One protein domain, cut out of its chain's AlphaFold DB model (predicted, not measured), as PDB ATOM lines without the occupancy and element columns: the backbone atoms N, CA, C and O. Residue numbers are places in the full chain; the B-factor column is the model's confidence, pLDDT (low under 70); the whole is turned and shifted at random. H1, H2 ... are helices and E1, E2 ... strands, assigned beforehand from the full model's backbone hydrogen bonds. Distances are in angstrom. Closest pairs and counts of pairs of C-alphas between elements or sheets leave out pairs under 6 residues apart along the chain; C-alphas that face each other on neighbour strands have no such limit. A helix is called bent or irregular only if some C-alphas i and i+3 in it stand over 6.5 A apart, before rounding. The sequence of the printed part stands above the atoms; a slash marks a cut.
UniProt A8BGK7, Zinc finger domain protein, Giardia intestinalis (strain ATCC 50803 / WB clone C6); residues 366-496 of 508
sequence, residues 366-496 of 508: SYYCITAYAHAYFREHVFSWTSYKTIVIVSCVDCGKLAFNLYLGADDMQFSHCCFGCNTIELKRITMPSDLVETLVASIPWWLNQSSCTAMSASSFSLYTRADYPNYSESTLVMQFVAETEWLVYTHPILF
ATOM      1  N   SER A 366     188.129 243.745 236.505       65.75
ATOM      2  CA  SER A 366     188.590 244.493 235.334       65.75
ATOM      3  C   SER A 366     187.390 245.014 234.554       65.75
ATOM      4  O   SER A 366     187.288 246.211 234.265       65.75
ATOM      5  N   TYR A 367     186.419 244.132 234.304       76.19
ATOM      6  CA  TYR A 367     185.184 244.490 233.627       76.19
ATOM      7  C   TYR A 367     184.381 245.567 234.376       76.19
ATOM      8  O   TYR A 367     184.006 246.577 233.779       76.19
ATOM      9  N   TYR A 368     184.141 245.420 235.680       74.69
ATOM     10  CA  TYR A 368     183.379 246.403 236.450       74.69
ATOM     11  C   TYR A 368     184.094 247.751 236.539       74.69
ATOM     12  O   TYR A 368     183.436 248.790 236.463       74.69
ATOM     13  N   CYS A 369     185.426 247.764 236.602       73.75
ATOM     14  CA  CYS A 369     186.212 248.990 236.509       73.75
ATOM     15  C   CYS A 369     185.976 249.706 235.166       73.75
ATOM     16  O   CYS A 369     185.639 250.891 235.148       73.75
ATOM     17  N   ILE A 370     186.038 248.974 234.046       77.75
ATOM     18  CA  ILE A 370     185.753 249.508 232.703       77.75
ATOM     19  C   ILE A 370     184.325 250.067 232.620       77.75
ATOM     20  O   ILE A 370     184.122 251.182 232.138       77.75
ATOM     21  N   THR A 371     183.327 249.339 233.129       82.94
ATOM     22  CA  THR A 371     181.933 249.820 233.125       82.94
ATOM     23  C   THR A 371     181.743 251.073 233.979       82.94
ATOM     24  O   THR A 371     180.984 251.967 233.617       82.94
ATOM     25  N   ALA A 372     182.461 251.195 235.096       79.75
ATOM     26  CA  ALA A 372     182.391 252.373 235.944       79.75
ATOM     27  C   ALA A 372     182.975 253.613 235.256       79.75
ATOM     28  O   ALA A 372     182.383 254.688 235.351       79.75
ATOM     29  N   TYR A 373     184.075 253.465 234.506       80.12
ATOM     30  CA  TYR A 373     184.585 254.537 233.645       80.12
ATOM     31  C   TYR A 373     183.577 254.934 232.563       80.12
ATOM     32  O   TYR A 373     183.388 256.124 232.317       80.12
ATOM     33  N   ALA A 374     182.876 253.966 231.968       85.81
ATOM     34  CA  ALA A 374     181.803 254.237 231.014       85.81
ATOM     35  C   ALA A 374     180.693 255.101 231.630       85.81
ATOM     36  O   ALA A 374     180.253 256.085 231.040       85.81
ATOM     37  N   HIS A 375     180.267 254.773 232.851       87.56
ATOM     38  CA  HIS A 375     179.252 255.548 233.561       87.56
ATOM     39  C   HIS A 375     179.741 256.932 233.984       87.56
ATOM     40  O   HIS A 375     178.961 257.884 233.957       87.56
ATOM     41  N   ALA A 376     181.018 257.068 234.354       83.88
ATOM     42  CA  ALA A 376     181.626 258.367 234.623       83.88
ATOM     43  C   ALA A 376     181.619 259.241 233.361       83.88
ATOM     44  O   ALA A 376     181.182 260.390 233.415       83.88
ATOM     45  N   TYR A 377     181.988 258.666 232.211       86.38
ATOM     46  CA  TYR A 377     181.907 259.346 230.923       86.38
ATOM     47  C   TYR A 377     180.473 259.779 230.598       86.38
ATOM     48  O   TYR A 377     180.249 260.952 230.292       86.38
ATOM     49  N   PHE A 378     179.496 258.869 230.730       89.62
ATOM     50  CA  PHE A 378     178.076 259.184 230.550       89.62
ATOM     51  C   PHE A 378     177.673 260.369 231.424       89.62
ATOM     52  O   PHE A 378     177.129 261.350 230.928       89.62
ATOM     53  N   ARG A 379     177.994 260.323 232.717       87.25
ATOM     54  CA  ARG A 379     177.689 261.388 233.672       87.25
ATOM     55  C   ARG A 379     178.292 262.719 233.258       87.25
ATOM     56  O   ARG A 379     177.609 263.733 233.339       87.25
ATOM     57  N   GLU A 380     179.543 262.751 232.826       85.69
ATOM     58  CA  GLU A 380     180.189 263.987 232.382       85.69
ATOM     59  C   GLU A 380     179.551 264.556 231.119       85.69
ATOM     60  O   GLU A 380     179.443 265.772 231.001       85.69
ATOM     61  N   HIS A 381     179.085 263.702 230.208       87.81
ATOM     62  CA  HIS A 381     178.643 264.108 228.875       87.81
ATOM     63  C   HIS A 381     177.129 264.129 228.705       87.81
ATOM     64  O   HIS A 381     176.661 264.612 227.672       87.81
ATOM     65  N   VAL A 382     176.348 263.657 229.683       88.19
ATOM     66  CA  VAL A 382     174.903 263.488 229.511       88.19
ATOM     67  C   VAL A 382     174.262 264.802 229.093       88.19
ATOM     68  O   VAL A 382     173.498 264.791 228.147       88.19
ATOM     69  N   PHE A 383     174.663 265.961 229.631       84.56
ATOM     70  CA  PHE A 383     174.144 267.279 229.226       84.56
ATOM     71  C   PHE A 383     174.178 267.561 227.704       84.56
ATOM     72  O   PHE A 383     173.411 268.393 227.224       84.56
ATOM     73  N   SER A 384     175.045 266.884 226.941       84.56
ATOM     74  CA  SER A 384     175.146 267.002 225.482       84.56
ATOM     75  C   SER A 384     174.015 266.298 224.715       84.56
ATOM     76  O   SER A 384     173.851 266.545 223.517       84.56
ATOM     77  N   TRP A 385     173.198 265.472 225.382       83.44
ATOM     78  CA  TRP A 385     172.134 264.660 224.775       83.44
ATOM     79  C   TRP A 385     171.150 265.488 223.928       83.44
ATOM     80  O   TRP A 385     170.649 265.025 222.898       83.44
ATOM     81  N   THR A 386     170.920 266.753 224.305       81.88
ATOM     82  CA  THR A 386     170.037 267.688 223.587       81.88
ATOM     83  C   THR A 386     170.520 268.015 222.173       81.88
ATOM     84  O   THR A 386     169.711 268.366 221.310       81.88
ATOM     85  N   SER A 387     171.823 267.884 221.918       84.75
ATOM     86  CA  SER A 387     172.448 268.137 220.615       84.75
ATOM     87  C   SER A 387     172.263 266.968 219.648       84.75
ATOM     88  O   SER A 387     172.159 267.174 218.439       84.75
ATOM     89  N   TYR A 388     172.200 265.743 220.171       81.50
ATOM     90  CA  TYR A 388     172.245 264.520 219.373       81.50
ATOM     91  C   TYR A 388     170.869 263.893 219.098       81.50
ATOM     92  O   TYR A 388     170.750 263.118 218.147       81.50
ATOM     93  N   LYS A 389     169.828 264.243 219.876       86.44
ATOM     94  CA  LYS A 389     168.398 263.904 219.655       86.44
ATOM     95  C   LYS A 389     168.147 262.463 219.174       86.44
ATOM     96  O   LYS A 389     167.295 262.224 218.317       86.44
ATOM     97  N   THR A 390     168.906 261.502 219.695       90.56
ATOM     98  CA  THR A 390     168.901 260.106 219.240       90.56
ATOM     99  C   THR A 390     168.814 259.172 220.440       90.56
ATOM    100  O   THR A 390     169.521 259.361 221.427       90.56
ATOM    101  N   ILE A 391     167.936 258.175 220.341       91.31
ATOM    102  CA  ILE A 391     167.789 257.069 221.290       91.31
ATOM    103  C   ILE A 391     168.575 255.883 220.740       91.31
ATOM    104  O   ILE A 391     168.399 255.519 219.572       91.31
ATOM    105  N   VAL A 392     169.404 255.265 221.573       92.88
ATOM    106  CA  VAL A 392     170.132 254.038 221.243       92.88
ATOM    107  C   VAL A 392     169.485 252.876 221.976       92.88
ATOM    108  O   VAL A 392     169.374 252.883 223.197       92.88
ATOM    109  N   ILE A 393     169.047 251.869 221.228       92.06
ATOM    110  CA  ILE A 393     168.505 250.639 221.797       92.06
ATOM    111  C   ILE A 393     169.602 249.595 221.764       92.06
ATOM    112  O   ILE A 393     170.077 249.219 220.686       92.06
ATOM    113  N   VAL A 394     169.957 249.094 222.939       92.94
ATOM    114  CA  VAL A 394     170.970 248.057 223.084       92.94
ATOM    115  C   VAL A 394     170.402 246.814 223.748       92.94
ATOM    116  O   VAL A 394     169.484 246.878 224.561       92.94
ATOM    117  N   SER A 395     170.960 245.660 223.400       92.44
ATOM    118  CA  SER A 395     170.747 244.411 224.127       92.44
ATOM    119  C   SER A 395     171.993 244.092 224.924       92.44
ATOM    120  O   SER A 395     173.066 243.941 224.349       92.44
ATOM    121  N   CYS A 396     171.850 243.902 226.229       91.12
ATOM    122  CA  CYS A 396     172.929 243.356 227.037       91.12
ATOM    123  C   CYS A 396     173.094 241.865 226.745       91.12
ATOM    124  O   CYS A 396     172.105 241.125 226.731       91.12
ATOM    125  N   VAL A 397     174.329 241.436 226.500       90.69
ATOM    126  CA  VAL A 397     174.665 240.020 226.333       90.69
ATOM    127  C   VAL A 397     174.504 239.311 227.678       90.69
ATOM    128  O   VAL A 397     173.781 238.325 227.743       90.69
ATOM    129  N   ASP A 398     175.030 239.896 228.760       87.62
ATOM    130  CA  ASP A 398     175.124 239.241 230.072       87.62
ATOM    131  C   ASP A 398     173.774 239.000 230.760       87.62
ATOM    132  O   ASP A 398     173.538 237.939 231.331       87.62
ATOM    133  N   CYS A 399     172.863 239.978 230.739       87.00
ATOM    134  CA  CYS A 399     171.554 239.836 231.389       87.00
ATOM    135  C   CYS A 399     170.411 239.543 230.402       87.00
ATOM    136  O   CYS A 399     169.272 239.332 230.822       87.00
ATOM    137  N   GLY A 400     170.678 239.578 229.089       88.12
ATOM    138  CA  GLY A 400     169.683 239.350 228.032       88.12
ATOM    139  C   GLY A 400     168.560 240.397 227.951       88.12
ATOM    140  O   GLY A 400     167.567 240.190 227.244       88.12
ATOM    141  N   LYS A 401     168.682 241.505 228.696       89.19
ATOM    142  CA  LYS A 401     167.700 242.595 228.751       89.19
ATOM    143  C   LYS A 401     168.041 243.706 227.768       89.19
ATOM    144  O   LYS A 401     169.214 243.945 227.475       89.19
ATOM    145  N   LEU A 402     167.004 244.387 227.289       90.31
ATOM    146  CA  LEU A 402     167.155 245.628 226.532       90.31
ATOM    147  C   LEU A 402     167.444 246.804 227.468       90.31
ATOM    148  O   LEU A 402     167.000 246.790 228.613       90.31
ATOM    149  N   ALA A 403     168.159 247.802 226.961       91.31
ATOM    150  CA  ALA A 403     168.301 249.115 227.576       91.31
ATOM    151  C   ALA A 403     168.178 250.207 226.507       91.31
ATOM    152  O   ALA A 403     168.545 249.998 225.343       91.31
ATOM    153  N   PHE A 404     167.613 251.343 226.904       91.94
ATOM    154  CA  PHE A 404     167.276 252.446 226.013       91.94
ATOM    155  C   PHE A 404     168.012 253.702 226.467       91.94
ATOM    156  O   PHE A 404     167.606 254.366 227.417       91.94
ATOM    157  N   ASN A 405     169.083 254.040 225.763       92.00
ATOM    158  CA  ASN A 405     170.041 255.043 226.199       92.00
ATOM    159  C   ASN A 405     169.928 256.332 225.381       92.00
ATOM    160  O   ASN A 405     169.508 256.338 224.219       92.00
ATOM    161  N   LEU A 406     170.356 257.432 225.994       91.38
ATOM    162  CA  LEU A 406     170.638 258.686 225.303       91.38
ATOM    163  C   LEU A 406     171.924 258.533 224.487       91.38
ATOM    164  O   LEU A 406     172.924 258.083 225.025       91.38
ATOM    165  N   TYR A 407     171.916 258.948 223.219       90.44
ATOM    166  CA  TYR A 407     173.147 259.021 222.429       90.44
ATOM    167  C   TYR A 407     173.957 260.268 222.802       90.44
ATOM    168  O   TYR A 407     173.456 261.385 222.632       90.44
ATOM    169  N   LEU A 408     175.205 260.091 223.250       87.69
ATOM    170  CA  LEU A 408     176.088 261.202 223.646       87.69
ATOM    171  C   LEU A 408     177.250 261.476 222.676       87.69
ATOM    172  O   LEU A 408     178.041 262.386 222.905       87.69
ATOM    173  N   GLY A 409     177.351 260.729 221.575       84.31
ATOM    174  CA  GLY A 409     178.416 260.900 220.585       84.31
ATOM    175  C   GLY A 409     179.064 259.581 220.174       84.31
ATOM    176  O   GLY A 409     178.614 258.507 220.556       84.31
ATOM    177  N   ALA A 410     180.105 259.658 219.343       77.81
ATOM    178  CA  ALA A 410     180.743 258.467 218.774       77.81
ATOM    179  C   ALA A 410     181.508 257.629 219.812       77.81
ATOM    180  O   ALA A 410     181.589 256.415 219.651       77.81
ATOM    181  N   ASP A 411     182.011 258.271 220.867       78.81
ATOM    182  CA  ASP A 411     182.810 257.636 221.924       78.81
ATOM    183  C   ASP A 411     181.949 257.150 223.110       78.81
ATOM    184  O   ASP A 411     182.470 256.681 224.119       78.81
ATOM    185  N   ASP A 412     180.622 257.267 223.001       80.38
ATOM    186  CA  ASP A 412     179.674 256.929 224.059       80.38
ATOM    187  C   ASP A 412     179.475 255.414 224.193       80.38
ATOM    188  O   ASP A 412     178.963 254.742 223.285       80.38
ATOM    189  N   MET A 413     179.842 254.871 225.354       87.31
ATOM    190  CA  MET A 413     179.721 253.448 225.638       87.31
ATOM    191  C   MET A 413     178.367 253.121 226.268       87.31
ATOM    192  O   MET A 413     178.039 253.523 227.382       87.31
ATOM    193  N   GLN A 414     177.585 252.325 225.543       91.50
ATOM    194  CA  GLN A 414     176.228 251.961 225.927       91.50
ATOM    195  C   GLN A 414     176.219 250.895 227.025       91.50
ATOM    196  O   GLN A 414     176.954 249.905 226.957       91.50
ATOM    197  N   PHE A 415     175.333 251.051 228.005       90.81
ATOM    198  CA  PHE A 415     175.230 250.140 229.141       90.81
ATOM    199  C   PHE A 415     173.802 249.642 229.361       90.81
ATOM    200  O   PHE A 415     172.832 250.182 228.829       90.81
ATOM    201  N   SER A 416     173.688 248.551 230.113       89.62
ATOM    202  CA  SER A 416     172.413 247.992 230.547       89.62
ATOM    203  C   SER A 416     171.898 248.697 231.794       89.62
ATOM    204  O   SER A 416     172.593 248.721 232.799       89.62
ATOM    205  N   HIS A 417     170.642 249.124 231.824       87.38
ATOM    206  CA  HIS A 417     170.015 249.605 233.064       87.38
ATOM    207  C   HIS A 417     169.714 248.484 234.080       87.38
ATOM    208  O   HIS A 417     169.350 248.757 235.218       87.38
ATOM    209  N   CYS A 418     169.847 247.211 233.676       84.38
ATOM    210  CA  CYS A 418     169.584 246.052 234.534       84.38
ATOM    211  C   CYS A 418     170.772 245.681 235.414       84.38
ATOM    212  O   CYS A 418     170.627 245.430 236.606       84.38
ATOM    213  N   CYS A 419     171.927 245.508 234.773       81.75
ATOM    214  CA  CYS A 419     173.146 245.013 235.398       81.75
ATOM    215  C   CYS A 419     174.268 246.049 235.366       81.75
ATOM    216  O   CYS A 419     175.348 245.767 235.875       81.75
ATOM    217  N   PHE A 420     174.033 247.208 234.736       84.94
ATOM    218  CA  PHE A 420     175.024 248.258 234.517       84.94
ATOM    219  C   PHE A 420     176.260 247.783 233.731       84.94
ATOM    220  O   PHE A 420     177.282 248.450 233.677       84.94
ATOM    221  N   GLY A 421     176.173 246.627 233.068       86.62
ATOM    222  CA  GLY A 421     177.226 246.124 232.194       86.62
ATOM    223  C   GLY A 421     177.249 246.843 230.843       86.62
ATOM    224  O   GLY A 421     176.197 247.137 230.272       86.62
ATOM    225  N   CYS A 422     178.447 247.047 230.297       88.94
ATOM    226  CA  CYS A 422     178.698 247.617 228.968       88.94
ATOM    227  C   CYS A 422     178.882 246.556 227.868       88.94
ATOM    228  O   CYS A 422     179.194 246.893 226.729       88.94
ATOM    229  N   ASN A 423     178.682 245.267 228.167       89.44
ATOM    230  CA  ASN A 423     178.743 244.187 227.175       89.44
ATOM    231  C   ASN A 423     177.415 244.155 226.410       89.44
ATOM    232  O   ASN A 423     176.558 243.285 226.595       89.44
ATOM    233  N   THR A 424     177.200 245.205 225.628       90.88
ATOM    234  CA  THR A 424     175.952 245.474 224.936       90.88
ATOM    235  C   THR A 424     176.152 245.420 223.427       90.88
ATOM    236  O   THR A 424     177.236 245.658 222.900       90.88
ATOM    237  N   ILE A 425     175.085 245.059 222.721       91.44
ATOM    238  CA  ILE A 425     175.018 245.060 221.264       91.44
ATOM    239  C   ILE A 425     174.000 246.119 220.867       91.44
ATOM    240  O   ILE A 425     172.831 246.026 221.254       91.44
ATOM    241  N   GLU A 426     174.429 247.103 220.080       92.88
ATOM    242  CA  GLU A 426     173.520 248.084 219.493       92.88
ATOM    243  C   GLU A 426     172.577 247.398 218.497       92.88
ATOM    244  O   GLU A 426     173.013 246.730 217.560       92.88
ATOM    245  N   LEU A 427     171.269 247.548 218.713       90.88
ATOM    246  CA  LEU A 427     170.241 246.979 217.843       90.88
ATOM    247  C   LEU A 427     169.699 248.005 216.850       90.88
ATOM    248  O   LEU A 427     169.438 247.671 215.694       90.88
ATOM    249  N   LYS A 428     169.446 249.230 217.319       89.81
ATOM    250  CA  LYS A 428     168.828 250.291 216.518       89.81
ATOM    251  C   LYS A 428     169.080 251.662 217.137       89.81
ATOM    252  O   LYS A 428     169.068 251.809 218.357       89.81
ATOM    253  N   ARG A 429     169.183 252.676 216.275       91.81
ATOM    254  CA  ARG A 429     169.057 254.092 216.639       91.81
ATOM    255  C   ARG A 429     167.723 254.640 216.157       91.81
ATOM    256  O   ARG A 429     167.299 254.344 215.038       91.81
ATOM    257  N   ILE A 430     167.063 255.425 216.998       90.69
ATOM    258  CA  ILE A 430     165.791 256.079 216.682       90.69
ATOM    259  C   ILE A 430     165.955 257.578 216.910       90.69
ATOM    260  O   ILE A 430     166.423 258.002 217.964       90.69
ATOM    261  N   THR A 431     165.552 258.386 215.932       90.94
ATOM    262  CA  THR A 431     165.498 259.841 216.092       90.94
ATOM    263  C   THR A 431     164.389 260.205 217.071       90.94
ATOM    264  O   THR A 431     163.249 259.768 216.911       90.94
ATOM    265  N   MET A 432     164.705 261.025 218.070       89.00
ATOM    266  CA  MET A 432     163.709 261.505 219.022       89.00
ATOM    267  C   MET A 432     162.686 262.412 218.326       89.00
ATOM    268  O   MET A 432     163.080 263.339 217.609       89.00
ATOM    269  N   PRO A 433     161.383 262.204 218.569       87.19
ATOM    270  CA  PRO A 433     160.361 263.195 218.257       87.19
ATOM    271  C   PRO A 433     160.659 264.543 218.941       87.19
ATOM    272  O   PRO A 433     161.191 264.578 220.052       87.19
ATOM    273  N   SER A 434     160.336 265.666 218.294       83.38
ATOM    274  CA  SER A 434     160.646 267.004 218.832       83.38
ATOM    275  C   SER A 434     159.977 267.277 220.185       83.38
ATOM    276  O   SER A 434     160.595 267.858 221.072       83.38
ATOM    277  N   ASP A 435     158.742 266.808 220.354       87.25
ATOM    278  CA  ASP A 435     157.953 266.871 221.589       87.25
ATOM    279  C   ASP A 435     158.583 266.065 222.735       87.25
ATOM    280  O   ASP A 435     158.546 266.485 223.895       87.25
ATOM    281  N   LEU A 436     159.229 264.939 222.421       87.69
ATOM    282  CA  LEU A 436     159.950 264.134 223.405       87.69
ATOM    283  C   LEU A 436     161.180 264.868 223.953       87.69
ATOM    284  O   LEU A 436     161.434 264.822 225.156       87.69
ATOM    285  N   VAL A 437     161.933 265.564 223.094       85.81
ATOM    286  CA  VAL A 437     163.117 266.333 223.519       85.81
ATOM    287  C   VAL A 437     162.711 267.422 224.512       85.81
ATOM    288  O   VAL A 437     163.299 267.518 225.586       85.81
ATOM    289  N   GLU A 438     161.675 268.201 224.192       85.50
ATOM    290  CA  GLU A 438     161.150 269.239 225.091       85.50
ATOM    291  C   GLU A 438     160.671 268.645 226.422       85.50
ATOM    292  O   GLU A 438     160.974 269.180 227.493       85.50
ATOM    293  N   THR A 439     159.994 267.494 226.363       87.88
ATOM    294  CA  THR A 439     159.529 266.770 227.551       87.88
ATOM    295  C   THR A 439     160.695 266.378 228.459       87.88
ATOM    296  O   THR A 439     160.636 266.617 229.664       87.88
ATOM    297  N   LEU A 440     161.776 265.819 227.913       88.06
ATOM    298  CA  LEU A 440     162.930 265.365 228.697       88.06
ATOM    299  C   LEU A 440     163.756 266.526 229.266       88.06
ATOM    300  O   LEU A 440     164.192 266.440 230.414       88.06
ATOM    301  N   VAL A 441     163.908 267.629 228.519       87.06
ATOM    302  CA  VAL A 441     164.563 268.856 229.015       87.06
ATOM    303  C   VAL A 441     163.848 269.397 230.256       87.06
ATOM    304  O   VAL A 441     164.508 269.848 231.191       87.06
ATOM    305  N   ALA A 442     162.515 269.328 230.292       86.06
ATOM    306  CA  ALA A 442     161.732 269.752 231.450       86.06
ATOM    307  C   ALA A 442     161.700 268.700 232.577       86.06
ATOM    308  O   ALA A 442     161.734 269.058 233.755       86.06
ATOM    309  N   SER A 443     161.633 267.411 232.229       89.44
ATOM    310  CA  SER A 443     161.352 266.337 233.190       89.44
ATOM    311  C   SER A 443     162.589 265.864 233.953       89.44
ATOM    312  O   SER A 443     162.499 265.688 235.164       89.44
ATOM    313  N   ILE A 444     163.754 265.723 233.304       88.88
ATOM    314  CA  ILE A 444     164.971 265.202 233.959       88.88
ATOM    315  C   ILE A 444     165.393 266.059 235.170       88.88
ATOM    316  O   ILE A 444     165.573 265.495 236.252       88.88
ATOM    317  N   PRO A 445     165.479 267.405 235.077       88.25
ATOM    318  CA  PRO A 445     165.780 268.249 236.239       88.25
ATOM    319  C   PRO A 445     164.744 268.130 237.369       88.25
ATOM    320  O   PRO A 445     165.085 268.192 238.552       88.25
ATOM    321  N   TRP A 446     163.467 267.959 237.018       86.56
ATOM    322  CA  TRP A 446     162.381 267.807 237.986       86.56
ATOM    323  C   TRP A 446     162.447 266.457 238.715       86.56
ATOM    324  O   TRP A 446     162.363 266.434 239.945       86.56
ATOM    325  N   TRP A 447     162.679 265.360 237.987       89.19
ATOM    326  CA  TRP A 447     162.916 264.027 238.549       89.19
ATOM    327  C   TRP A 447     164.132 264.017 239.482       89.19
ATOM    328  O   TRP A 447     164.057 263.484 240.590       89.19
ATOM    329  N   LEU A 448     165.225 264.685 239.092       86.06
ATOM    330  CA  LEU A 448     166.429 264.801 239.920       86.06
ATOM    331  C   LEU A 448     166.150 265.460 241.270       86.06
ATOM    332  O   LEU A 448     166.568 264.936 242.300       86.06
ATOM    333  N   ASN A 449     165.387 266.555 241.290       84.31
ATOM    334  CA  ASN A 449     165.014 267.221 242.541       84.31
ATOM    335  C   ASN A 449     164.175 266.323 243.467       84.31
ATOM    336  O   ASN A 449     164.243 266.457 244.690       84.31
ATOM    337  N   GLN A 450     163.403 265.394 242.903       81.69
ATOM    338  CA  GLN A 450     162.550 264.478 243.661       81.69
ATOM    339  C   GLN A 450     163.246 263.193 244.110       81.69
ATOM    340  O   GLN A 450     162.791 262.587 245.078       81.69
ATOM    341  N   SER A 451     164.355 262.805 243.473       70.56
ATOM    342  CA  SER A 451     165.104 261.570 243.769       70.56
ATOM    343  C   SER A 451     165.465 261.394 245.255       70.56
ATOM    344  O   SER A 451     165.399 260.287 245.786       70.56
ATOM    345  N   SER A 452     165.731 262.493 245.970       59.59
ATOM    346  CA  SER A 452     166.004 262.501 247.416       59.59
ATOM    347  C   SER A 452     164.815 262.076 248.300       59.59
ATOM    348  O   SER A 452     165.015 261.709 249.457       59.59
ATOM    349  N   CYS A 453     163.586 262.110 247.776       52.59
ATOM    350  CA  CYS A 453     162.345 261.842 248.510       52.59
ATOM    351  C   CYS A 453     161.680 260.497 248.150       52.59
ATOM    352  O   CYS A 453     160.845 260.019 248.917       52.59
ATOM    353  N   THR A 454     162.007 259.889 247.002       51.28
ATOM    354  CA  THR A 454     161.220 258.792 246.389       51.28
ATOM    355  C   THR A 454     161.978 257.483 246.146       51.28
ATOM    356  O   THR A 454     161.356 256.514 245.705       51.28
ATOM    357  N   ALA A 455     163.269 257.388 246.487       49.53
ATOM    358  CA  ALA A 455     164.094 256.194 246.237       49.53
ATOM    359  C   ALA A 455     163.495 254.868 246.772       49.53
ATOM    360  O   ALA A 455     163.801 253.797 246.257       49.53
ATOM    361  N   MET A 456     162.601 254.919 247.767       43.88
ATOM    362  CA  MET A 456     161.968 253.734 248.365       43.88
ATOM    363  C   MET A 456     160.658 253.272 247.690       43.88
ATOM    364  O   MET A 456     160.123 252.242 248.096       43.88
ATOM    365  N   SER A 457     160.113 253.995 246.698       45.91
ATOM    366  CA  SER A 457     158.790 253.690 246.109       45.91
ATOM    367  C   SER A 457     158.746 253.572 244.582       45.91
ATOM    368  O   SER A 457     157.655 253.422 244.031       45.91
ATOM    369  N   ALA A 458     159.881 253.648 243.881       53.28
ATOM    370  CA  ALA A 458     159.904 253.443 242.435       53.28
ATOM    371  C   ALA A 458     159.551 251.978 242.117       53.28
ATOM    372  O   ALA A 458     160.271 251.054 242.500       53.28
ATOM    373  N   SER A 459     158.422 251.752 241.440       49.59
ATOM    374  CA  SER A 459     158.044 250.424 240.949       49.59
ATOM    375  C   SER A 459     159.160 249.872 240.066       49.59
ATOM    376  O   SER A 459     159.654 250.594 239.200       49.59
ATOM    377  N   SER A 460     159.545 248.608 240.273       53.16
ATOM    378  CA  SER A 460     160.565 247.946 239.459       53.16
ATOM    379  C   SER A 460     160.247 248.132 237.984       53.16
ATOM    380  O   SER A 460     159.166 247.748 237.522       53.16
ATOM    381  N   PHE A 461     161.186 248.702 237.246       64.50
ATOM    382  CA  PHE A 461     161.050 248.792 235.815       64.50
ATOM    383  C   PHE A 461     161.178 247.383 235.205       64.50
ATOM    384  O   PHE A 461     162.164 246.678 235.429       64.50
ATOM    385  N   SER A 462     160.154 246.923 234.478       57.72
ATOM    386  CA  SER A 462     160.188 245.612 233.822       57.72
ATOM    387  C   SER A 462     160.934 245.722 232.500       57.72
ATOM    388  O   SER A 462     160.408 246.239 231.516       57.72
ATOM    389  N   LEU A 463     162.147 245.177 232.463       66.12
ATOM    390  CA  LEU A 463     162.966 245.153 231.259       66.12
ATOM    391  C   LEU A 463     162.479 244.086 230.276       66.12
ATOM    392  O   LEU A 463     162.434 242.886 230.595       66.12
ATOM    393  N   TYR A 464     162.174 244.539 229.062       72.94
ATOM    394  CA  TYR A 464     161.844 243.692 227.925       72.94
ATOM    395  C   TYR A 464     162.963 242.701 227.598       72.94
ATOM    396  O   TYR A 464     164.153 242.959 227.807       72.94
ATOM    397  N   THR A 465     162.567 241.545 227.066       74.50
ATOM    398  CA  THR A 465     163.517 240.529 226.616       74.50
ATOM    399  C   THR A 465     163.985 240.824 225.195       74.50
ATOM    400  O   THR A 465     163.231 241.343 224.365       74.50
ATOM    401  N   ARG A 466     165.228 240.435 224.893       75.25
ATOM    402  CA  ARG A 466     165.767 240.447 223.528       75.25
ATOM    403  C   ARG A 466     164.905 239.641 222.543       75.25
ATOM    404  O   ARG A 466     164.809 240.023 221.381       75.25
ATOM    405  N   ALA A 467     164.292 238.543 222.989       76.62
ATOM    406  CA  ALA A 467     163.506 237.648 222.135       76.62
ATOM    407  C   ALA A 467     162.248 238.325 221.569       76.62
ATOM    408  O   ALA A 467     161.869 238.079 220.427       76.62
ATOM    409  N   ASP A 468     161.646 239.217 222.351       78.12
ATOM    410  CA  ASP A 468     160.400 239.897 222.001       78.12
ATOM    411  C   ASP A 468     160.623 241.210 221.225       78.12
ATOM    412  O   ASP A 468     159.677 241.743 220.643       78.12
ATOM    413  N   TYR A 469     161.871 241.704 221.159       79.06
ATOM    414  CA  TYR A 469     162.252 242.948 220.472       79.06
ATOM    415  C   TYR A 469     161.651 243.129 219.065       79.06
ATOM    416  O   TYR A 469     161.149 244.220 218.785       79.06
ATOM    417  N   PRO A 470     161.629 242.106 218.182       80.62
ATOM    418  CA  PRO A 470     161.092 242.260 216.827       80.62
ATOM    419  C   PRO A 470     159.609 242.657 216.764       80.62
ATOM    420  O   PRO A 470     159.150 243.110 215.718       80.62
ATOM    421  N   ASN A 471     158.856 242.491 217.856       83.62
ATOM    422  CA  ASN A 471     157.421 242.765 217.912       83.62
ATOM    423  C   ASN A 471     157.084 244.174 218.429       83.62
ATOM    424  O   ASN A 471     155.908 244.543 218.469       83.62
ATOM    425  N   TYR A 472     158.075 244.965 218.846       82.56
ATOM    426  CA  TYR A 472     157.827 246.282 219.430       82.56
ATOM    427  C   TYR A 472     157.659 247.368 218.371       82.56
ATOM    428  O   TYR A 472     158.487 247.547 217.478       82.56
ATOM    429  N   SER A 473     156.578 248.138 218.502       86.62
ATOM    430  CA  SER A 473     156.348 249.319 217.671       86.62
ATOM    431  C   SER A 473     157.232 250.486 218.114       86.62
ATOM    432  O   SER A 473     157.617 250.579 219.278       86.62
ATOM    433  N   GLU A 474     157.523 251.420 217.211       83.50
ATOM    434  CA  GLU A 474     158.384 252.570 217.519       83.50
ATOM    435  C   GLU A 474     157.814 253.456 218.643       83.50
ATOM    436  O   GLU A 474     158.562 253.929 219.494       83.50
ATOM    437  N   SER A 475     156.485 253.588 218.730       84.06
ATOM    438  CA  SER A 475     155.822 254.293 219.835       84.06
ATOM    439  C   SER A 475     155.962 253.557 221.169       84.06
ATOM    440  O   SER A 475     156.166 254.194 222.201       84.06
ATOM    441  N   THR A 476     155.910 252.220 221.163       84.00
ATOM    442  CA  THR A 476     156.190 251.396 222.350       84.00
ATOM    443  C   THR A 476     157.619 251.611 222.841       84.00
ATOM    444  O   THR A 476     157.830 251.779 224.037       84.00
ATOM    445  N   LEU A 477     158.586 251.650 221.920       85.12
ATOM    446  CA  LEU A 477     160.002 251.852 222.236       85.12
ATOM    447  C   LEU A 477     160.256 253.241 222.841       85.12
ATOM    448  O   LEU A 477     160.988 253.355 223.819       85.12
ATOM    449  N   VAL A 478     159.612 254.286 222.312       86.38
ATOM    450  CA  VAL A 478     159.716 255.651 222.857       86.38
ATOM    451  C   VAL A 478     159.097 255.760 224.253       86.38
ATOM    452  O   VAL A 478     159.715 256.335 225.145       86.38
ATOM    453  N   MET A 479     157.906 255.189 224.477       84.75
ATOM    454  CA  MET A 479     157.292 255.183 225.814       84.75
ATOM    455  C   MET A 479     158.160 254.438 226.830       84.75
ATOM    456  O   MET A 479     158.319 254.895 227.960       84.75
ATOM    457  N   GLN A 480     158.748 253.315 226.414       85.25
ATOM    458  CA  GLN A 480     159.659 252.548 227.252       85.25
ATOM    459  C   GLN A 480     160.902 253.356 227.619       85.25
ATOM    460  O   GLN A 480     161.261 253.413 228.788       85.25
ATOM    461  N   PHE A 481     161.518 254.026 226.645       90.00
ATOM    462  CA  PHE A 481     162.682 254.877 226.869       90.00
ATOM    463  C   PHE A 481     162.429 255.967 227.925       90.00
ATOM    464  O   PHE A 481     163.271 256.185 228.796       90.00
ATOM    465  N   VAL A 482     161.261 256.620 227.894       88.75
ATOM    466  CA  VAL A 482     160.892 257.630 228.904       88.75
ATOM    467  C   VAL A 482     160.809 257.007 230.294       88.75
ATOM    468  O   VAL A 482     161.393 257.541 231.233       88.75
ATOM    469  N   ALA A 483     160.129 255.867 230.415       86.38
ATOM    470  CA  ALA A 483     159.987 255.167 231.686       86.38
ATOM    471  C   ALA A 483     161.334 254.640 232.226       86.38
ATOM    472  O   ALA A 483     161.559 254.697 233.433       86.38
ATOM    473  N   GLU A 484     162.248 254.181 231.358       87.88
ATOM    474  CA  GLU A 484     163.619 253.809 231.755       87.88
ATOM    475  C   GLU A 484     164.411 254.999 232.252       87.88
ATOM    476  O   GLU A 484     165.044 254.917 233.301       87.88
ATOM    477  N   THR A 485     164.358 256.106 231.513       89.25
ATOM    478  CA  THR A 485     165.084 257.325 231.870       89.25
ATOM    479  C   THR A 485     164.590 257.858 233.211       89.25
ATOM    480  O   THR A 485     165.396 258.167 234.083       89.25
ATOM    481  N   GLU A 486     163.272 257.911 233.413       89.00
ATOM    482  CA  GLU A 486     162.668 258.319 234.682       89.00
ATOM    483  C   GLU A 486     163.112 257.406 235.834       89.00
ATOM    484  O   GLU A 486     163.580 257.887 236.869       89.00
ATOM    485  N   TRP A 487     163.024 256.085 235.647       87.38
ATOM    486  CA  TRP A 487     163.467 255.117 236.649       87.38
ATOM    487  C   TRP A 487     164.949 255.289 236.988       87.38
ATOM    488  O   TRP A 487     165.302 255.319 238.170       87.38
ATOM    489  N   LEU A 488     165.807 255.443 235.976       87.25
ATOM    490  CA  LEU A 488     167.248 255.593 236.151       87.25
ATOM    491  C   LEU A 488     167.586 256.883 236.905       87.25
ATOM    492  O   LEU A 488     168.409 256.853 237.812       87.25
ATOM    493  N   VAL A 489     166.913 257.997 236.599       88.25
ATOM    494  CA  VAL A 489     167.100 259.270 237.312       88.25
ATOM    495  C   VAL A 489     166.703 259.152 238.786       88.25
ATOM    496  O   VAL A 489     167.411 259.660 239.654       88.25
ATOM    497  N   TYR A 490     165.593 258.475 239.094       84.62
ATOM    498  CA  TYR A 490     165.148 258.313 240.482       84.62
ATOM    499  C   TYR A 490     166.034 257.381 241.301       84.62
ATOM    500  O   TYR A 490     166.263 257.634 242.483       84.62
ATOM    501  N   THR A 491     166.484 256.286 240.695       78.88
ATOM    502  CA  THR A 491     167.227 255.235 241.400       78.88
ATOM    503  C   THR A 491     168.732 255.488 241.412       78.88
ATOM    504  O   THR A 491     169.395 255.152 242.390       78.88
ATOM    505  N   HIS A 492     169.261 256.144 240.377       82.38
ATOM    506  CA  HIS A 492     170.687 256.403 240.176       82.38
ATOM    507  C   HIS A 492     170.935 257.871 239.780       82.38
ATOM    508  O   HIS A 492     171.537 258.145 238.736       82.38
ATOM    509  N   PRO A 493     170.525 258.849 240.617       84.94
ATOM    510  CA  PRO A 493     170.674 260.273 240.305       84.94
ATOM    511  C   PRO A 493     172.135 260.689 240.084       84.94
ATOM    512  O   PRO A 493     172.396 261.657 239.373       84.94
ATOM    513  N   ILE A 494     173.088 259.928 240.636       79.88
ATOM    514  CA  ILE A 494     174.535 260.102 240.453       79.88
ATOM    515  C   ILE A 494     174.944 260.205 238.972       79.88
ATOM    516  O   ILE A 494     175.788 261.035 238.630       79.88
ATOM    517  N   LEU A 495     174.288 259.449 238.081       85.88
ATOM    518  CA  LEU A 495     174.577 259.421 236.641       85.88
ATOM    519  C   LEU A 495     174.184 260.712 235.915       85.88
ATOM    520  O   LEU A 495     174.633 260.954 234.803       85.88
ATOM    521  N   PHE A 496     173.353 261.550 236.532       88.00
ATOM    522  CA  PHE A 496     172.783 262.747 235.914       88.00
ATOM    523  C   PHE A 496     173.192 264.039 236.631       88.00
ATOM    524  O   PHE A 496     172.651 265.104 236.349       88.00
TER     525      PHE A 496
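AT A GLANCE: This is residues 366 to 496 of the 508 residues of the protein "Zinc finger domain protein" of Giardia intestinalis (strain ATCC 50803 / WB clone C6) (UniProt A8BGK7). A small, twisted sheet of three strands has helix H3 laid across one of its faces, and H2 packs on the end part of H3, off the sheet. H1 only grazes the sheet with its residues 378 to 388, and the short last helix H4 packs on H1. The 131 printed residues hold four named helices and three named strands, in the order H1 E1 E2 E3 H2 H3 H4; the sheet runs E2, E1, E3, all antiparallel, and the class is mixed, helices and strands. The whole is compact, with a radius of gyration of the C-alphas of 14.0 A, and rounded, spanning 36 by 34 by 31 A.

IN THESE COORDINATES: Start at the sheet: E1 is residues 390 to 396, 18.9 A long, from C-alpha 390 at (168.901, 260.106, 219.240). E2 is residues 402 to 406, 13.6 A, and E3 is residues 424 to 431, 19.8 A, bending by 58 degrees at residue 427. Find H3 at residues 474 to 491, 25.6 A, and H2 at residues 434 to 454, 28.8 A, with a kink of 43 degrees near residue 448. H1, residues 366 to 388, runs 30.4 A from C-alpha 366 at (188.590, 244.493, 235.334), with a kink of 64 degrees near residue 382. H4, residues 493 to 496, 5.5 A, ends at C-alpha 496, (172.783, 262.747, 235.914). H1 is irregular, with C-alphas 380 and 383 7.6 A apart; H2 only just, with C-alphas 449 and 452 6.9 A apart.

HOW THE PARTS SIT: E1 and E2 form an antiparallel hairpin; look for N 405 and O 392 within hydrogen-bond range, 2.8 A. On E1's other side E3 is antiparallel, with N 391 and O 430 at 2.8 A. H3 makes two layers with the sheet, one helix on one face: it lies over E2 and E1 at a height over the sheet of 8.7 A, across the strands at 77 degrees to E1 on the local plane. The closest C-alphas of H3 and E2 are Phe 404 and Phe 481, 5.3 A. H2, not on the sheet, touches H3, which touches it with residues 486 to 491 alone, at a shallow tilt of 28 degrees, the same way; the closest C-alphas of the two are those of Ser 451 and Tyr 490, 4.6 A apart. H4 touches residues 375 to 382 of H1 alone, closest at the C-alphas of Arg 379 and Leu 495, 4.7 A. H1 and H3 are apart. In H3 every O i to N i+4 pair is within hydrogen-bond range, in H1 13 of 19 and in H2 13 of 17; H4 is too short for such a pair.

THE WHOLE: The C-alphas farthest apart are those of Ser 366 and Asp 435, 40.4 A. The printed part has no cut. Look for the long links at residues 407 to 423 and 455 to 473. Mean pLDDT of the printed part is 82.8; it is under 70 at residue 366 and at residues 452 to 463, of which 452 to 454 belong to H2.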